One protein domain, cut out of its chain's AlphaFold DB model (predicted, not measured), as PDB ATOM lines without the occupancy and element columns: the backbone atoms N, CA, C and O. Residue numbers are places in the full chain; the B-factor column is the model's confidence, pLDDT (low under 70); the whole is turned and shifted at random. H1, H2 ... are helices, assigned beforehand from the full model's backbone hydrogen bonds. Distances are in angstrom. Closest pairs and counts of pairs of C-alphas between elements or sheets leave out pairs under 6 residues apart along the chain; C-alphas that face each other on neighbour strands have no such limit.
ATOM      1  N   HIS A   9     -56.616 -21.401  -2.677       51.28
ATOM      2  CA  HIS A   9     -56.753 -22.621  -3.485       51.28
ATOM      3  C   HIS A   9     -55.461 -23.450  -3.562       51.28
ATOM      4  O   HIS A   9     -55.490 -24.672  -3.691       51.28
ATOM      5  N   SER A  10     -54.311 -22.794  -3.451       56.31
ATOM      6  CA  SER A  10     -52.993 -23.421  -3.550       56.31
ATOM      7  C   SER A  10     -52.542 -24.099  -2.245       56.31
ATOM      8  O   SER A  10     -51.800 -25.078  -2.294       56.31
ATOM      9  N   ASP A  11     -53.039 -23.646  -1.085       64.25
ATOM     10  CA  ASP A  11     -52.824 -24.307   0.217       64.25
ATOM     11  C   ASP A  11     -53.505 -25.688   0.273       64.25
ATOM     12  O   ASP A  11     -52.953 -26.649   0.809       64.25
ATOM     13  N   LEU A  12     -54.675 -25.820  -0.367       68.56
ATOM     14  CA  LEU A  12     -55.422 -27.079  -0.456       68.56
ATOM     15  C   LEU A  12     -54.659 -28.153  -1.247       68.56
ATOM     16  O   LEU A  12     -54.665 -29.318  -0.852       68.56
ATOM     17  N   GLY A  13     -53.956 -27.767  -2.316       71.94
ATOM     18  CA  GLY A  13     -53.143 -28.687  -3.118       71.94
ATOM     19  C   GLY A  13     -51.968 -29.272  -2.334       71.94
ATOM     20  O   GLY A  13     -51.744 -30.480  -2.359       71.94
ATOM     21  N   LEU A  14     -51.263 -28.441  -1.561       75.12
ATOM     22  CA  LEU A  14     -50.177 -28.900  -0.694       75.12
ATOM     23  C   LEU A  14     -50.685 -29.851   0.398       75.12
ATOM     24  O   LEU A  14     -50.080 -30.898   0.621       75.12
ATOM     25  N   ARG A  15     -51.805 -29.517   1.055       75.62
ATOM     26  CA  ARG A  15     -52.417 -30.384   2.078       75.62
ATOM     27  C   ARG A  15     -52.875 -31.717   1.504       75.62
ATOM     28  O   ARG A  15     -52.683 -32.747   2.144       75.62
ATOM     29  N   TYR A  16     -53.431 -31.710   0.295       77.94
ATOM     30  CA  TYR A  16     -53.788 -32.936  -0.411       77.94
ATOM     31  C   TYR A  16     -52.550 -33.808  -0.665       77.94
ATOM     32  O   TYR A  16     -52.546 -34.979  -0.289       77.94
ATOM     33  N   VAL A  17     -51.463 -33.230  -1.191       75.88
ATOM     34  CA  VAL A  17     -50.196 -33.954  -1.403       75.88
ATOM     35  C   VAL A  17     -49.629 -34.494  -0.083       75.88
ATOM     36  O   VAL A  17     -49.196 -35.641  -0.016       75.88
ATOM     37  N   GLN A  18     -49.685 -33.717   0.998       76.25
ATOM     38  CA  GLN A  18     -49.282 -34.180   2.327       76.25
ATOM     39  C   GLN A  18     -50.153 -35.334   2.842       76.25
ATOM     40  O   GLN A  18     -49.638 -36.204   3.536       76.25
ATOM     41  N   SER A  19     -51.443 -35.365   2.493       77.62
ATOM     42  CA  SER A  19     -52.367 -36.425   2.914       77.62
ATOM     43  C   SER A  19     -52.162 -37.755   2.175       77.62
ATOM     44  O   SER A  19     -52.408 -38.808   2.757       77.62
ATOM     45  N   ILE A  20     -51.683 -37.725   0.922       75.94
ATOM     46  CA  ILE A  20     -51.407 -38.931   0.117       75.94
ATOM     47  C   ILE A  20     -49.991 -39.481   0.323       75.94
ATOM     48  O   ILE A  20     -49.755 -40.670   0.099       75.94
ATOM     49  N   VAL A  21     -49.034 -38.644   0.740       75.44
ATOM     50  CA  VAL A  21     -47.677 -39.096   1.071       75.44
ATOM     51  C   VAL A  21     -47.735 -39.829   2.410       75.44
ATOM     52  O   VAL A  21     -47.659 -39.228   3.480       75.44
ATOM     53  N   GLY A  22     -47.908 -41.151   2.330       62.59
ATOM     54  CA  GLY A  22     -48.011 -42.041   3.482       62.59
ATOM     55  C   GLY A  22     -46.837 -41.874   4.451       62.59
ATOM     56  O   GLY A  22     -45.672 -42.047   4.095       62.59
ATOM     57  N   GLU A  23     -47.151 -41.538   5.703       62.31
ATOM     58  CA  GLU A  23     -46.169 -41.278   6.765       62.31
ATOM     59  C   GLU A  23     -45.526 -42.556   7.345       62.31
ATOM     60  O   GLU A  23     -44.652 -42.476   8.218       62.31
ATOM     61  N   THR A  24     -45.939 -43.742   6.891       58.31
ATOM     62  CA  THR A  24     -45.536 -45.037   7.447       58.31
ATOM     63  C   THR A  24     -44.032 -45.272   7.270       58.31
ATOM     64  O   THR A  24     -43.525 -45.436   6.167       58.31
ATOM     65  N   GLY A  25     -43.295 -45.245   8.386       62.78
ATOM     66  CA  GLY A  25     -41.850 -45.514   8.457       62.78
ATOM     67  C   GLY A  25     -40.918 -44.323   8.184       62.78
ATOM     68  O   GLY A  25     -39.727 -44.413   8.474       62.78
ATOM     69  N   ALA A  26     -41.427 -43.189   7.681       74.81
ATOM     70  CA  ALA A  26     -40.596 -42.039   7.286       74.81
ATOM     71  C   ALA A  26     -41.138 -40.660   7.711       74.81
ATOM     72  O   ALA A  26     -40.607 -39.635   7.278       74.81
ATOM     73  N   LYS A  27     -42.148 -40.607   8.592       77.06
ATOM     74  CA  LYS A  27     -42.800 -39.373   9.075       77.06
ATOM     75  C   LYS A  27     -41.836 -38.236   9.430       77.06
ATOM     76  O   LYS A  27     -42.063 -37.091   9.043       77.06
ATOM     77  N   THR A  28     -40.742 -38.528  10.133       79.62
ATOM     78  CA  THR A  28     -39.747 -37.516  10.531       79.62
ATOM     79  C   THR A  28     -38.988 -36.943   9.333       79.62
ATOM     80  O   THR A  28     -38.753 -35.734   9.268       79.62
ATOM     81  N   LYS A  29     -38.637 -37.786   8.353       83.62
ATOM     82  CA  LYS A  29     -37.957 -37.362   7.121       83.62
ATOM     83  C   LYS A  29     -38.895 -36.529   6.251       83.62
ATOM     84  O   LYS A  29     -38.500 -35.453   5.815       83.62
ATOM     85  N   TRP A  30     -40.148 -36.957   6.099       84.44
ATOM     86  CA  TRP A  30     -41.163 -36.198   5.367       84.44
ATOM     87  C   TRP A  30     -41.473 -34.852   6.020       84.44
ATOM     88  O   TRP A  30     -41.474 -33.834   5.336       84.44
ATOM     89  N   ASN A  31     -41.624 -34.799   7.345       83.69
ATOM     90  CA  ASN A  31     -41.775 -33.529   8.060       83.69
ATOM     91  C   ASN A  31     -40.570 -32.600   7.864       83.69
ATOM     92  O   ASN A  31     -40.735 -31.393   7.686       83.69
ATOM     93  N   THR A  32     -39.357 -33.154   7.883       88.25
ATOM     94  CA  THR A  32     -38.128 -32.385   7.643       88.25
ATOM     95  C   THR A  32     -38.096 -31.832   6.221       88.25
ATOM     96  O   THR A  32     -37.839 -30.642   6.036       88.25
ATOM     97  N   PHE A  33     -38.431 -32.664   5.233       86.75
ATOM     98  CA  PHE A  33     -38.551 -32.261   3.838       86.75
ATOM     99  C   PHE A  33     -39.591 -31.154   3.658       86.75
ATOM    100  O   PHE A  33     -39.246 -30.091   3.152       86.75
ATOM    101  N   TRP A  34     -40.828 -31.342   4.128       86.81
ATOM    102  CA  TRP A  34     -41.898 -30.355   3.958       86.81
ATOM    103  C   TRP A  34     -41.570 -29.025   4.632       86.81
ATOM    104  O   TRP A  34     -41.788 -27.965   4.046       86.81
ATOM    105  N   ARG A  35     -40.971 -29.061   5.828       87.00
ATOM    106  CA  ARG A  35     -40.519 -27.853   6.526       87.00
ATOM    107  C   ARG A  35     -39.445 -27.113   5.732       87.00
ATOM    108  O   ARG A  35     -39.510 -25.891   5.611       87.00
ATOM    109  N   TYR A  36     -38.467 -27.838   5.191       87.62
ATOM    110  CA  TYR A  36     -37.437 -27.256   4.337       87.62
ATOM    111  C   TYR A  36     -38.032 -26.692   3.043       87.62
ATOM    112  O   TYR A  36     -37.724 -25.556   2.675       87.62
ATOM    113  N   PHE A  37     -38.906 -27.456   2.387       85.50
ATOM    114  CA  PHE A  37     -39.535 -27.101   1.126       85.50
ATOM    115  C   PHE A  37     -40.340 -25.807   1.258       85.50
ATOM    116  O   PHE A  37     -40.076 -24.846   0.542       85.50
ATOM    117  N   LEU A  38     -41.235 -25.735   2.247       85.00
ATOM    118  CA  LEU A  38     -42.026 -24.537   2.524       85.00
ATOM    119  C   LEU A  38     -41.133 -23.341   2.864       85.00
ATOM    120  O   LEU A  38     -41.298 -22.251   2.329       85.00
ATOM    121  N   ARG A  39     -40.121 -23.527   3.718       85.38
ATOM    122  CA  ARG A  39     -39.254 -22.407   4.109       85.38
ATOM    123  C   ARG A  39     -38.441 -21.848   2.941       85.38
ATOM    124  O   ARG A  39     -38.168 -20.648   2.918       85.38
ATOM    125  N   THR A  40     -38.020 -22.711   2.024       85.00
ATOM    126  CA  THR A  40     -37.061 -22.372   0.967       85.00
ATOM    127  C   THR A  40     -37.758 -21.924  -0.308       85.00
ATOM    128  O   THR A  40     -37.373 -20.915  -0.898       85.00
ATOM    129  N   TRP A  41     -38.788 -22.656  -0.724       82.75
ATOM    130  CA  TRP A  41     -39.344 -22.541  -2.064       82.75
ATOM    131  C   TRP A  41     -40.608 -21.699  -2.120       82.75
ATOM    132  O   TRP A  41     -40.738 -20.897  -3.036       82.75
ATOM    133  N   THR A  42     -41.487 -21.759  -1.118       79.69
ATOM    134  CA  THR A  42     -42.760 -21.010  -1.170       79.69
ATOM    135  C   THR A  42     -42.614 -19.536  -0.792       79.69
ATOM    136  O   THR A  42     -43.511 -18.738  -1.036       79.69
ATOM    137  N   LYS A  43     -41.447 -19.139  -0.263       75.69
ATOM    138  CA  LYS A  43     -41.048 -17.726  -0.149       75.69
ATOM    139  C   LYS A  43     -40.544 -17.132  -1.465       75.69
ATOM    140  O   LYS A  43     -40.582 -15.919  -1.631       75.69
ATOM    141  N   ARG A  44     -39.987 -17.967  -2.349       74.38
ATOM    142  CA  ARG A  44     -39.330 -17.542  -3.599       74.38
ATOM    143  C   ARG A  44     -40.232 -17.711  -4.816       74.38
ATOM    144  O   ARG A  44     -40.105 -16.959  -5.775       74.38
ATOM    145  N   CYS A  45     -41.123 -18.693  -4.770       74.12
ATOM    146  CA  CYS A  45     -42.039 -19.052  -5.838       74.12
ATOM    147  C   CYS A  45     -43.451 -19.125  -5.259       74.12
ATOM    148  O   CYS A  45     -43.664 -19.797  -4.248       74.12
ATOM    149  N   ASP A  46     -44.401 -18.449  -5.904       77.44
ATOM    150  CA  ASP A  46     -45.806 -18.490  -5.502       77.44
ATOM    151  C   ASP A  46     -46.341 -19.932  -5.512       77.44
ATOM    152  O   ASP A  46     -45.950 -20.745  -6.351       77.44
ATOM    153  N   MET A  47     -47.232 -20.268  -4.577       74.00
ATOM    154  CA  MET A  47     -47.748 -21.634  -4.441       74.00
ATOM    155  C   MET A  47     -48.536 -22.089  -5.682       74.00
ATOM    156  O   MET A  47     -48.538 -23.276  -6.006       74.00
ATOM    157  N   SER A  48     -49.150 -21.160  -6.423       73.19
ATOM    158  CA  SER A  48     -49.789 -21.452  -7.713       73.19
ATOM    159  C   SER A  48     -48.804 -21.986  -8.759       73.19
ATOM    160  O   SER A  48     -49.214 -22.732  -9.646       73.19
ATOM    161  N   LEU A  49     -47.501 -21.694  -8.619       71.56
ATOM    162  CA  LEU A  49     -46.456 -22.198  -9.513       71.56
ATOM    163  C   LEU A  49     -46.135 -23.683  -9.316       71.56
ATOM    164  O   LEU A  49     -45.499 -24.292 -10.171       71.56
ATOM    165  N   TRP A  50     -46.564 -24.266  -8.197       76.31
ATOM    166  CA  TRP A  50     -46.332 -25.675  -7.875       76.31
ATOM    167  C   TRP A  50     -47.511 -26.572  -8.269       76.31
ATOM    168  O   TRP A  50     -47.393 -27.797  -8.226       76.31
ATOM    169  N   ASN A  51     -48.647 -25.988  -8.669       77.44
ATOM    170  CA  ASN A  51     -49.838 -26.733  -9.061       77.44
ATOM    171  C   ASN A  51     -49.827 -27.056 -10.564       77.44
ATOM    172  O   ASN A  51     -50.429 -26.363 -11.385       77.44
ATOM    173  N   VAL A  52     -49.138 -28.143 -10.911       74.12
ATOM    174  CA  VAL A  52     -48.954 -28.588 -12.299       74.12
ATOM    175  C   VAL A  52     -50.284 -28.929 -12.982       74.12
ATOM    176  O   VAL A  52     -50.439 -28.641 -14.165       74.12
ATOM    177  N   SER A  53     -51.271 -29.487 -12.274       72.62
ATOM    178  CA  SER A  53     -52.563 -29.830 -12.890       72.62
ATOM    179  C   SER A  53     -53.353 -28.583 -13.292       72.62
ATOM    180  O   SER A  53     -53.905 -28.532 -14.391       72.62
ATOM    181  N   GLU A  54     -53.340 -27.537 -12.464       74.00
ATOM    182  CA  GLU A  54     -53.927 -26.244 -12.828       74.00
ATOM    183  C   GLU A  54     -53.145 -25.571 -13.963       74.00
ATOM    184  O   GLU A  54     -53.742 -24.966 -14.849       74.00
ATOM    185  N   MET A  55     -51.819 -25.710 -14.005       73.38
ATOM    186  CA  MET A  55     -51.020 -25.210 -15.128       73.38
ATOM    187  C   MET A  55     -51.340 -25.930 -16.444       73.38
ATOM    188  O   MET A  55     -51.465 -25.268 -17.473       73.38
ATOM    189  N   GLN A  56     -51.526 -27.256 -16.418       75.19
ATOM    190  CA  GLN A  56     -51.970 -28.032 -17.583       75.19
ATOM    191  C   GLN A  56     -53.357 -27.578 -18.038       75.19
ATOM    192  O   GLN A  56     -53.557 -27.293 -19.216       75.19
ATOM    193  N   ARG A  57     -54.301 -27.431 -17.098       78.38
ATOM    194  CA  ARG A  57     -55.663 -26.955 -17.374       78.38
ATOM    195  C   ARG A  57     -55.684 -25.568 -18.019       78.38
ATOM    196  O   ARG A  57     -56.511 -25.308 -18.887       78.38
ATOM    197  N   ASN A  58     -54.766 -24.695 -17.610       78.62
ATOM    198  CA  ASN A  58     -54.640 -23.334 -18.124       78.62
ATOM    199  C   ASN A  58     -53.706 -23.225 -19.347       78.62
ATOM    200  O   ASN A  58     -53.382 -22.111 -19.756       78.62
ATOM    201  N   ASN A  59     -53.279 -24.349 -19.940       77.75
ATOM    202  CA  ASN A  59     -52.375 -24.402 -21.098       77.75
ATOM    203  C   ASN A  59     -51.069 -23.610 -20.905       77.75
ATOM    204  O   ASN A  59     -50.516 -23.040 -21.848       77.75
TER     205      ASN A  59
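This is residues 9 to 59 of the 121 residues of an uncharacterized protein of Phytophthora megakarya (UniProt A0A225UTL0). The longest helix, H2, and H1 form two sides of an open loop, with H3 closing it near the beginning of H1 and H4 leading away beyond H3. The printed part has 51 residues with four named helices, H1 to H4 in chain order, and no named strand; it is all helix. It is only just loose, close to compact, with a radius of gyration of the C-alphas of 12.2 A, and elongated, spanning 38 by 22 by 15 A.

H2, residues 27 to 41, is 20.5 A long and begins at C-alpha 27 (-42.800, -39.373, 9.075). H1, residues 9 to 20, is 17.5 A long and begins at C-alpha 9 (-56.753, -22.621, -3.485). H3 is residues 47 to 50; H4, residues 52 to 57, ends at C-alpha 57 (-55.663, -26.955, -17.374).

H2 and H1 are near each other, with 5 pairs of C-alphas within 10 A. H1, with residues 10 to 11 alone, only just touches H3, with 3 pairs within 8 A; the closest C-alphas, of Ser 10 and Ser 48, are 5.6 A apart. H3 and H4 are close but not clearly touching; their closest C-alphas, of Leu 49 and Met 55, are 7.8 A apart. H4 is apart from H1 and H2. In H2 and H4 every O i to N i+4 pair is within hydrogen-bond range, in H1 7 of 8; H3 is too short for such a pair.

The C-alphas of Gly 25 and Asn 59, the two farthest apart, are 37.8 A apart. The printed part has no cut and no long link. Residues 24 to 29, of which 27 to 29 belong to H2, stand free. Residues 9 to 12 and 22 to 25 have pLDDT under 70.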